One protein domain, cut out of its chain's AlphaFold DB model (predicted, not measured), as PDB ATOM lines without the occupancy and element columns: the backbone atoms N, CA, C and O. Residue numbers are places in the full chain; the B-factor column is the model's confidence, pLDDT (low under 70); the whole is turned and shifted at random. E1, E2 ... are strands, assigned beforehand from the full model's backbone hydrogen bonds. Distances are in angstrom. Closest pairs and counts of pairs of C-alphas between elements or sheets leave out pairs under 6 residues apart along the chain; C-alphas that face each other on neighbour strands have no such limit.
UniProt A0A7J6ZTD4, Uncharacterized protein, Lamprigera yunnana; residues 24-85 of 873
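This is residues 24 to 85 of the 873 residues of an uncharacterized protein of Lamprigera yunnana (UniProt A0A7J6ZTD4). There is little regular structure here: one small hairpin, E1 and E2, lies in the middle of long loops. Residues 24 to 55 swing out in a wide loop to Tyr 35 before E1, and after E2 residues 72 to 85 run to the opposite end at Ile 85. The 62 printed residues hold no named helix and two named strands, E1 then E2, in an antiparallel sheet ordered E1 - E2; the class is all strand, with 8 residues in named elements. The whole is compact, radius of gyration of the C-alphas 11.4 A, spanning 34 by 25 by 19 A.

Look first at E1, residues 56 to 59, and E2, residues 68 to 71, antiparallel neighbours at 138 degrees. C-alphas 56 and 71 face each other at 4.2 A. N 57 and O 70, 2.8 A apart, are within hydrogen-bond range, as are N 68 and O 59, at 2.9 A.

Find C-alpha 56 at (160.835, 329.623, 298.466); E1 runs 9.1 A from there. E2 runs 10.0 A to C-alpha 71 at (156.993, 330.853, 297.193).

The C-alphas farthest apart, Tyr 35 and Ile 85, are 36.3 A apart. The printed part has no cut, and the E1 to E2 link is short. Look for pLDDT under 70 at residues 24 to 43, 62 to 64 and 81 to 85.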
ATOM      1  N   ASP A  24     160.306 318.842 288.122       43.22
ATOM      2  CA  ASP A  24     160.880 320.180 287.916       43.22
ATOM      3  C   ASP A  24     159.950 321.278 288.454       43.22
ATOM      4  O   ASP A  24     159.198 321.927 287.722       43.22
ATOM      5  N   VAL A  25     160.004 321.496 289.763       50.19
ATOM      6  CA  VAL A  25     159.285 322.536 290.497       50.19
ATOM      7  C   VAL A  25     160.219 323.730 290.709       50.19
ATOM      8  O   VAL A  25     160.562 324.124 291.822       50.19
ATOM      9  N   LYS A  26     160.712 324.278 289.591       52.62
ATOM     10  CA  LYS A  26     161.727 325.346 289.566       52.62
ATOM     11  C   LYS A  26     161.275 326.614 288.839       52.62
ATOM     12  O   LYS A  26     162.106 327.392 288.384       52.62
ATOM     13  N   TYR A  27     159.968 326.848 288.772       62.09
ATOM     14  CA  TYR A  27     159.423 328.063 288.177       62.09
ATOM     15  C   TYR A  27     159.288 329.135 289.247       62.09
ATOM     16  O   TYR A  27     158.483 329.017 290.172       62.09
ATOM     17  N   CYS A  28     160.058 330.209 289.084       66.94
ATOM     18  CA  CYS A  28     159.625 331.500 289.590       66.94
ATOM     19  C   CYS A  28     158.247 331.785 288.979       66.94
ATOM     20  O   CYS A  28     158.120 331.716 287.749       66.94
ATOM     21  N   PRO A  29     157.201 332.053 289.780       66.06
ATOM     22  CA  PRO A  29     155.934 332.478 289.212       66.06
ATOM     23  C   PRO A  29     156.185 333.757 288.410       66.06
ATOM     24  O   PRO A  29     156.863 334.663 288.893       66.06
ATOM     25  N   VAL A  30     155.640 333.839 287.194       60.12
ATOM     26  CA  VAL A  30     155.727 335.051 286.362       60.12
ATOM     27  C   VAL A  30     154.758 336.089 286.933       60.12
ATOM     28  O   VAL A  30     153.664 336.318 286.414       60.12
ATOM     29  N   VAL A  31     155.146 336.668 288.069       56.19
ATOM     30  CA  VAL A  31     154.440 337.751 288.754       56.19
ATOM     31  C   VAL A  31     154.639 339.011 287.923       56.19
ATOM     32  O   VAL A  31     155.487 339.828 288.252       56.19
ATOM     33  N   LYS A  32     153.875 339.144 286.828       49.91
ATOM     34  CA  LYS A  32     153.835 340.346 285.979       49.91
ATOM     35  C   LYS A  32     153.533 341.571 286.853       49.91
ATOM     36  O   LYS A  32     152.390 341.684 287.308       49.91
ATOM     37  N   PRO A  33     154.498 342.467 287.115       54.38
ATOM     38  CA  PRO A  33     154.374 343.394 288.229       54.38
ATOM     39  C   PRO A  33     154.369 344.863 287.772       54.38
ATOM     40  O   PRO A  33     154.927 345.197 286.733       54.38
ATOM     41  N   CYS A  34     153.689 345.718 288.545       52.19
ATOM     42  CA  CYS A  34     153.780 347.196 288.568       52.19
ATOM     43  C   CYS A  34     152.671 347.792 289.453       52.19
ATOM     44  O   CYS A  34     152.875 348.812 290.099       52.19
ATOM     45  N   TYR A  35     151.489 347.160 289.481       49.53
ATOM     46  CA  TYR A  35     150.249 347.809 289.945       49.53
ATOM     47  C   TYR A  35     149.636 347.261 291.240       49.53
ATOM     48  O   TYR A  35     148.718 347.872 291.782       49.53
ATOM     49  N   THR A  36     150.115 346.130 291.762       47.53
ATOM     50  CA  THR A  36     149.701 345.627 293.080       47.53
ATOM     51  C   THR A  36     150.762 345.946 294.119       47.53
ATOM     52  O   THR A  36     151.797 345.280 294.157       47.53
ATOM     53  N   SER A  37     150.475 346.919 294.989       46.94
ATOM     54  CA  SER A  37     151.204 347.112 296.246       46.94
ATOM     55  C   SER A  37     151.331 345.782 296.991       46.94
ATOM     56  O   SER A  37     150.391 344.984 296.981       46.94
ATOM     57  N   LEU A  38     152.492 345.558 297.609       47.22
ATOM     58  CA  LEU A  38     152.941 344.293 298.203       47.22
ATOM     59  C   LEU A  38     151.900 343.658 299.150       47.22
ATOM     60  O   LEU A  38     151.870 343.927 300.345       47.22
ATOM     61  N   LEU A  39     151.045 342.798 298.584       48.38
ATOM     62  CA  LEU A  39     150.029 341.987 299.278       48.38
ATOM     63  C   LEU A  39     150.481 340.535 299.511       48.38
ATOM     64  O   LEU A  39     149.730 339.715 300.038       48.38
ATOM     65  N   TYR A  40     151.714 340.235 299.115       48.97
ATOM     66  CA  TYR A  40     152.484 339.094 299.583       48.97
ATOM     67  C   TYR A  40     153.684 339.660 300.332       48.97
ATOM     68  O   TYR A  40     154.341 340.566 299.816       48.97
ATOM     69  N   ASP A  41     153.969 339.132 301.519       50.66
ATOM     70  CA  ASP A  41     155.131 339.540 302.302       50.66
ATOM     71  C   ASP A  41     156.413 339.103 301.573       50.66
ATOM     72  O   ASP A  41     156.847 337.953 301.656       50.66
ATOM     73  N   VAL A  42     157.017 340.022 300.819       56.12
ATOM     74  CA  VAL A  42     158.323 339.825 300.174       56.12
ATOM     75  C   VAL A  42     159.400 340.067 301.232       56.12
ATOM     76  O   VAL A  42     160.025 341.121 301.287       56.12
ATOM     77  N   GLN A  43     159.538 339.100 302.141       56.31
ATOM     78  CA  GLN A  43     160.283 339.271 303.394       56.31
ATOM     79  C   GLN A  43     161.804 339.356 303.205       56.31
ATOM     80  O   GLN A  43     162.476 339.955 304.040       56.31
ATOM     81  N   TYR A  44     162.350 338.790 302.120       73.38
ATOM     82  CA  TYR A  44     163.799 338.647 301.939       73.38
ATOM     83  C   TYR A  44     164.248 338.978 300.509       73.38
ATOM     84  O   TYR A  44     163.766 338.392 299.532       73.38
ATOM     85  N   ARG A  45     165.217 339.899 300.402       81.44
ATOM     86  CA  ARG A  45     166.121 340.013 299.243       81.44
ATOM     87  C   ARG A  45     167.045 338.792 299.220       81.44
ATOM     88  O   ARG A  45     167.311 338.208 300.266       81.44
ATOM     89  N   CYS A  46     167.544 338.409 298.050       87.38
ATOM     90  CA  CYS A  46     168.428 337.251 297.912       87.38
ATOM     91  C   CYS A  46     169.379 337.394 296.716       87.38
ATOM     92  O   CYS A  46     169.078 338.094 295.752       87.38
ATOM     93  N   ALA A  47     170.501 336.674 296.753       86.25
ATOM     94  CA  ALA A  47     171.371 336.480 295.591       86.25
ATOM     95  C   ALA A  47     171.105 335.135 294.887       86.25
ATOM     96  O   ALA A  47     171.106 335.067 293.653       86.25
ATOM     97  N   LEU A  48     170.842 334.080 295.672       86.31
ATOM     98  CA  LEU A  48     170.766 332.673 295.260       86.31
ATOM     99  C   LEU A  48     169.590 331.952 295.938       86.31
ATOM    100  O   LEU A  48     169.155 332.354 297.016       86.31
ATOM    101  N   ASP A  49     169.109 330.856 295.335       84.25
ATOM    102  CA  ASP A  49     168.010 330.023 295.869       84.25
ATOM    103  C   ASP A  49     168.244 329.560 297.318       84.25
ATOM    104  O   ASP A  49     167.301 329.531 298.102       84.25
ATOM    105  N   ILE A  50     169.487 329.211 297.673       85.88
ATOM    106  CA  ILE A  50     169.856 328.649 298.987       85.88
ATOM    107  C   ILE A  50     169.674 329.637 300.152       85.88
ATOM    108  O   ILE A  50     169.492 329.220 301.289       85.88
ATOM    109  N   VAL A  51     169.665 330.944 299.866       88.88
ATOM    110  CA  VAL A  51     169.432 332.007 300.861       88.88
ATOM    111  C   VAL A  51     167.941 332.115 301.222       88.88
ATOM    112  O   VAL A  51     167.577 332.722 302.227       88.88
ATOM    113  N   CYS A  52     167.051 331.533 300.413       87.31
ATOM    114  CA  CYS A  52     165.617 331.617 300.644       87.31
ATOM    115  C   CYS A  52     165.112 330.561 301.642       87.31
ATOM    116  O   CYS A  52     165.561 329.414 301.606       87.31
ATOM    117  N   PRO A  53     164.116 330.898 302.489       87.62
ATOM    118  CA  PRO A  53     163.487 329.931 303.383       87.62
ATOM    119  C   PRO A  53     162.948 328.701 302.643       87.62
ATOM    120  O   PRO A  53     162.505 328.781 301.497       87.62
ATOM    121  N   ILE A  54     162.927 327.557 303.327       84.19
ATOM    122  CA  ILE A  54     162.463 326.280 302.771       84.19
ATOM    123  C   ILE A  54     161.058 326.434 302.155       84.19
ATOM    124  O   ILE A  54     160.113 326.854 302.820       84.19
ATOM    125  N   GLY A  55     160.927 326.094 300.865       81.88
ATOM    126  CA  GLY A  55     159.702 326.283 300.068       81.88
ATOM    127  C   GLY A  55     159.653 327.569 299.224       81.88
ATOM    128  O   GLY A  55     158.688 327.769 298.486       81.88
ATOM    129  N   TYR A  56     160.678 328.419 299.289       87.50
ATOM    130  CA  TYR A  56     160.835 329.623 298.466       87.50
ATOM    131  C   TYR A  56     161.985 329.455 297.458       87.50
ATOM    132  O   TYR A  56     162.804 328.545 297.571       87.50
ATOM    133  N   LYS A  57     162.032 330.326 296.446       85.94
ATOM    134  CA  LYS A  57     163.096 330.414 295.432       85.94
ATOM    135  C   LYS A  57     163.499 331.862 295.198       85.94
ATOM    136  O   LYS A  57     162.670 332.762 295.341       85.94
ATOM    137  N   CYS A  58     164.756 332.078 294.824       89.44
ATOM    138  CA  CYS A  58     165.298 333.413 294.611       89.44
ATOM    139  C   CYS A  58     165.000 333.890 293.188       89.44
ATOM    140  O   CYS A  58     165.619 333.451 292.219       89.44
ATOM    141  N   CYS A  59     164.028 334.787 293.062       86.06
ATOM    142  CA  CYS A  59     163.455 335.183 291.786       86.06
ATOM    143  C   CYS A  59     163.731 336.655 291.493       86.06
ATOM    144  O   CYS A  59     163.386 337.531 292.287       86.06
ATOM    145  N   ARG A  60     164.301 336.944 290.317       83.56
ATOM    146  CA  ARG A  60     164.212 338.293 289.744       83.56
ATOM    147  C   ARG A  60     162.747 338.528 289.379       83.56
ATOM    148  O   ARG A  60     162.152 337.711 288.680       83.56
ATOM    149  N   SER A  61     162.170 339.600 289.901       75.19
ATOM    150  CA  SER A  61     160.834 340.071 289.536       75.19
ATOM    151  C   SER A  61     161.012 341.316 288.686       75.19
ATOM    152  O   SER A  61     161.802 342.179 289.057       75.19
ATOM    153  N   ASP A  62     160.277 341.439 287.581       65.62
ATOM    154  CA  ASP A  62     160.466 342.522 286.600       65.62
ATOM    155  C   ASP A  62     160.231 343.937 287.187       65.62
ATOM    156  O   ASP A  62     160.560 344.936 286.556       65.62
ATOM    157  N   CYS A  63     159.681 344.030 288.406       65.69
ATOM    158  CA  CYS A  63     159.468 345.279 289.146       65.69
ATOM    159  C   CYS A  63     160.654 345.729 289.999       65.69
ATOM    160  O   CYS A  63     160.662 346.867 290.466       65.69
ATOM    161  N   TYR A  64     161.574 344.819 290.319       65.62
ATOM    162  CA  TYR A  64     162.562 345.019 291.370       65.62
ATOM    163  C   TYR A  64     163.960 344.737 290.828       65.62
ATOM    164  O   TYR A  64     164.236 343.672 290.282       65.62
ATOM    165  N   ILE A  65     164.859 345.704 291.024       71.38
ATOM    166  CA  ILE A  65     166.274 345.592 290.641       71.38
ATOM    167  C   ILE A  65     166.912 344.379 291.344       71.38
ATOM    168  O   ILE A  65     167.678 343.632 290.737       71.38
ATOM    169  N   HIS A  66     166.529 344.137 292.601       76.19
ATOM    170  CA  HIS A  66     166.993 343.018 293.417       76.19
ATOM    171  C   HIS A  66     166.141 341.755 293.205       76.19
ATOM    172  O   HIS A  66     164.914 341.828 293.107       76.19
ATOM    173  N   LYS A  67     166.781 340.577 293.226       86.19
ATOM    174  CA  LYS A  67     166.067 339.295 293.334       86.19
ATOM    175  C   LYS A  67     165.478 339.160 294.747       86.19
ATOM    176  O   LYS A  67     166.049 339.654 295.723       86.19
ATOM    177  N   VAL A  68     164.344 338.475 294.858       88.56
ATOM    178  CA  VAL A  68     163.612 338.293 296.118       88.56
ATOM    179  C   VAL A  68     163.102 336.864 296.278       88.56
ATOM    180  O   VAL A  68     162.854 336.166 295.293       88.56
ATOM    181  N   CYS A  69     162.931 336.423 297.521       88.12
ATOM    182  CA  CYS A  69     162.427 335.087 297.825       88.12
ATOM    183  C   CYS A  69     160.913 335.000 297.603       88.12
ATOM    184  O   CYS A  69     160.130 335.627 298.314       88.12
ATOM    185  N   VAL A  70     160.493 334.183 296.636       86.25
ATOM    186  CA  VAL A  70     159.081 333.963 296.281       86.25
ATOM    187  C   VAL A  70     158.714 332.497 296.501       86.25
ATOM    188  O   VAL A  70     159.525 331.614 296.232       86.25
ATOM    189  N   VAL A  71     157.498 332.225 296.993       86.62
ATOM    190  CA  VAL A  71     156.993 330.853 297.193       86.62
ATOM    191  C   VAL A  71     157.118 330.063 295.892       86.62
ATOM    192  O   VAL A  71     156.621 330.494 294.849       86.62
ATOM    193  N   ALA A  72     157.757 328.899 295.962       79.94
ATOM    194  CA  ALA A  72     157.938 328.030 294.814       79.94
ATOM    195  C   ALA A  72     156.583 327.487 294.320       79.94
ATOM    196  O   ALA A  72     155.725 327.084 295.114       79.94
ATOM    197  N   VAL A  73     156.396 327.461 292.998       82.94
ATOM    198  CA  VAL A  73     155.188 326.931 292.349       82.94
ATOM    199  C   VAL A  73     155.531 325.853 291.324       82.94
ATOM    200  O   VAL A  73     156.639 325.801 290.783       82.94
ATOM    201  N   ASN A  74     154.570 324.974 291.049       77.81
ATOM    202  CA  ASN A  74     154.696 323.967 289.998       77.81
ATOM    203  C   ASN A  74     154.408 324.535 288.595       77.81
ATOM    204  O   ASN A  74     154.010 325.688 288.434       77.81
ATOM    205  N   LYS A  75     154.574 323.688 287.568       72.94
ATOM    206  CA  LYS A  75     154.297 324.010 286.152       72.94
ATOM    207  C   LYS A  75     152.843 324.464 285.881       72.94
ATOM    208  O   LYS A  75     152.589 325.029 284.823       72.94
ATOM    209  N   ASN A  76     151.915 324.259 286.821       76.00
ATOM    210  CA  ASN A  76     150.511 324.685 286.743       76.00
ATOM    211  C   ASN A  76     150.227 325.987 287.525       76.00
ATOM    212  O   ASN A  76     149.121 326.515 287.435       76.00
ATOM    213  N   GLY A  77     151.187 326.486 288.314       72.44
ATOM    214  CA  GLY A  77     151.012 327.616 289.232       72.44
ATOM    215  C   GLY A  77     150.535 327.248 290.645       72.44
ATOM    216  O   GLY A  77     150.334 328.150 291.459       72.44
ATOM    217  N   ASP A  78     150.377 325.961 290.977       76.88
ATOM    218  CA  ASP A  78     150.035 325.547 292.343       76.88
ATOM    219  C   ASP A  78     151.225 325.801 293.283       76.88
ATOM    220  O   ASP A  78     152.364 325.451 292.959       76.88
ATOM    221  N   LYS A  79     150.965 326.354 294.476       73.81
ATOM    222  CA  LYS A  79     151.977 326.482 295.536       73.81
ATOM    223  C   LYS A  79     152.442 325.100 295.981       73.81
ATOM    224  O   LYS A  79     151.618 324.272 296.375       73.81
ATOM    225  N   ILE A  80     153.753 324.878 295.994       71.00
ATOM    226  CA  ILE A  80     154.320 323.704 296.656       71.00
ATOM    227  C   ILE A  80     154.218 323.949 298.171       71.00
ATOM    228  O   ILE A  80     154.634 325.016 298.628       71.00
ATOM    229  N   PRO A  81     153.687 323.017 298.981       65.44
ATOM    230  CA  PRO A  81     153.914 323.083 300.418       65.44
ATOM    231  C   PRO A  81     155.423 322.938 300.689       65.44
ATOM    232  O   PRO A  81     156.065 322.114 300.031       65.44
ATOM    233  N   PRO A  82     156.013 323.694 301.632       66.56
ATOM    234  CA  PRO A  82     157.403 323.469 302.018       66.56
ATOM    235  C   PRO A  82     157.573 322.004 302.457       66.56
ATOM    236  O   PRO A  82     156.670 321.475 303.114       66.56
ATOM    237  N   PRO A  83     158.675 321.323 302.087       60.25
ATOM    238  CA  PRO A  83     158.889 319.938 302.482       60.25
ATOM    239  C   PRO A  83     158.844 319.820 304.004       60.25
ATOM    240  O   PRO A  83     159.634 320.444 304.712       60.25
ATOM    241  N   THR A  84     157.902 319.019 304.506       56.09
ATOM    242  CA  THR A  84     157.805 318.706 305.929       56.09
ATOM    243  C   THR A  84     159.072 317.972 306.341       56.09
ATOM    244  O   THR A  84     159.223 316.790 306.031       56.09
ATOM    245  N   ILE A  85     159.979 318.664 307.033       45.69
ATOM    246  CA  ILE A  85     161.122 318.018 307.673       45.69
ATOM    247  C   ILE A  85     160.547 317.022 308.677       45.69
ATOM    248  O   ILE A  85     159.901 317.413 309.651       45.69
TER     249      ILE A  85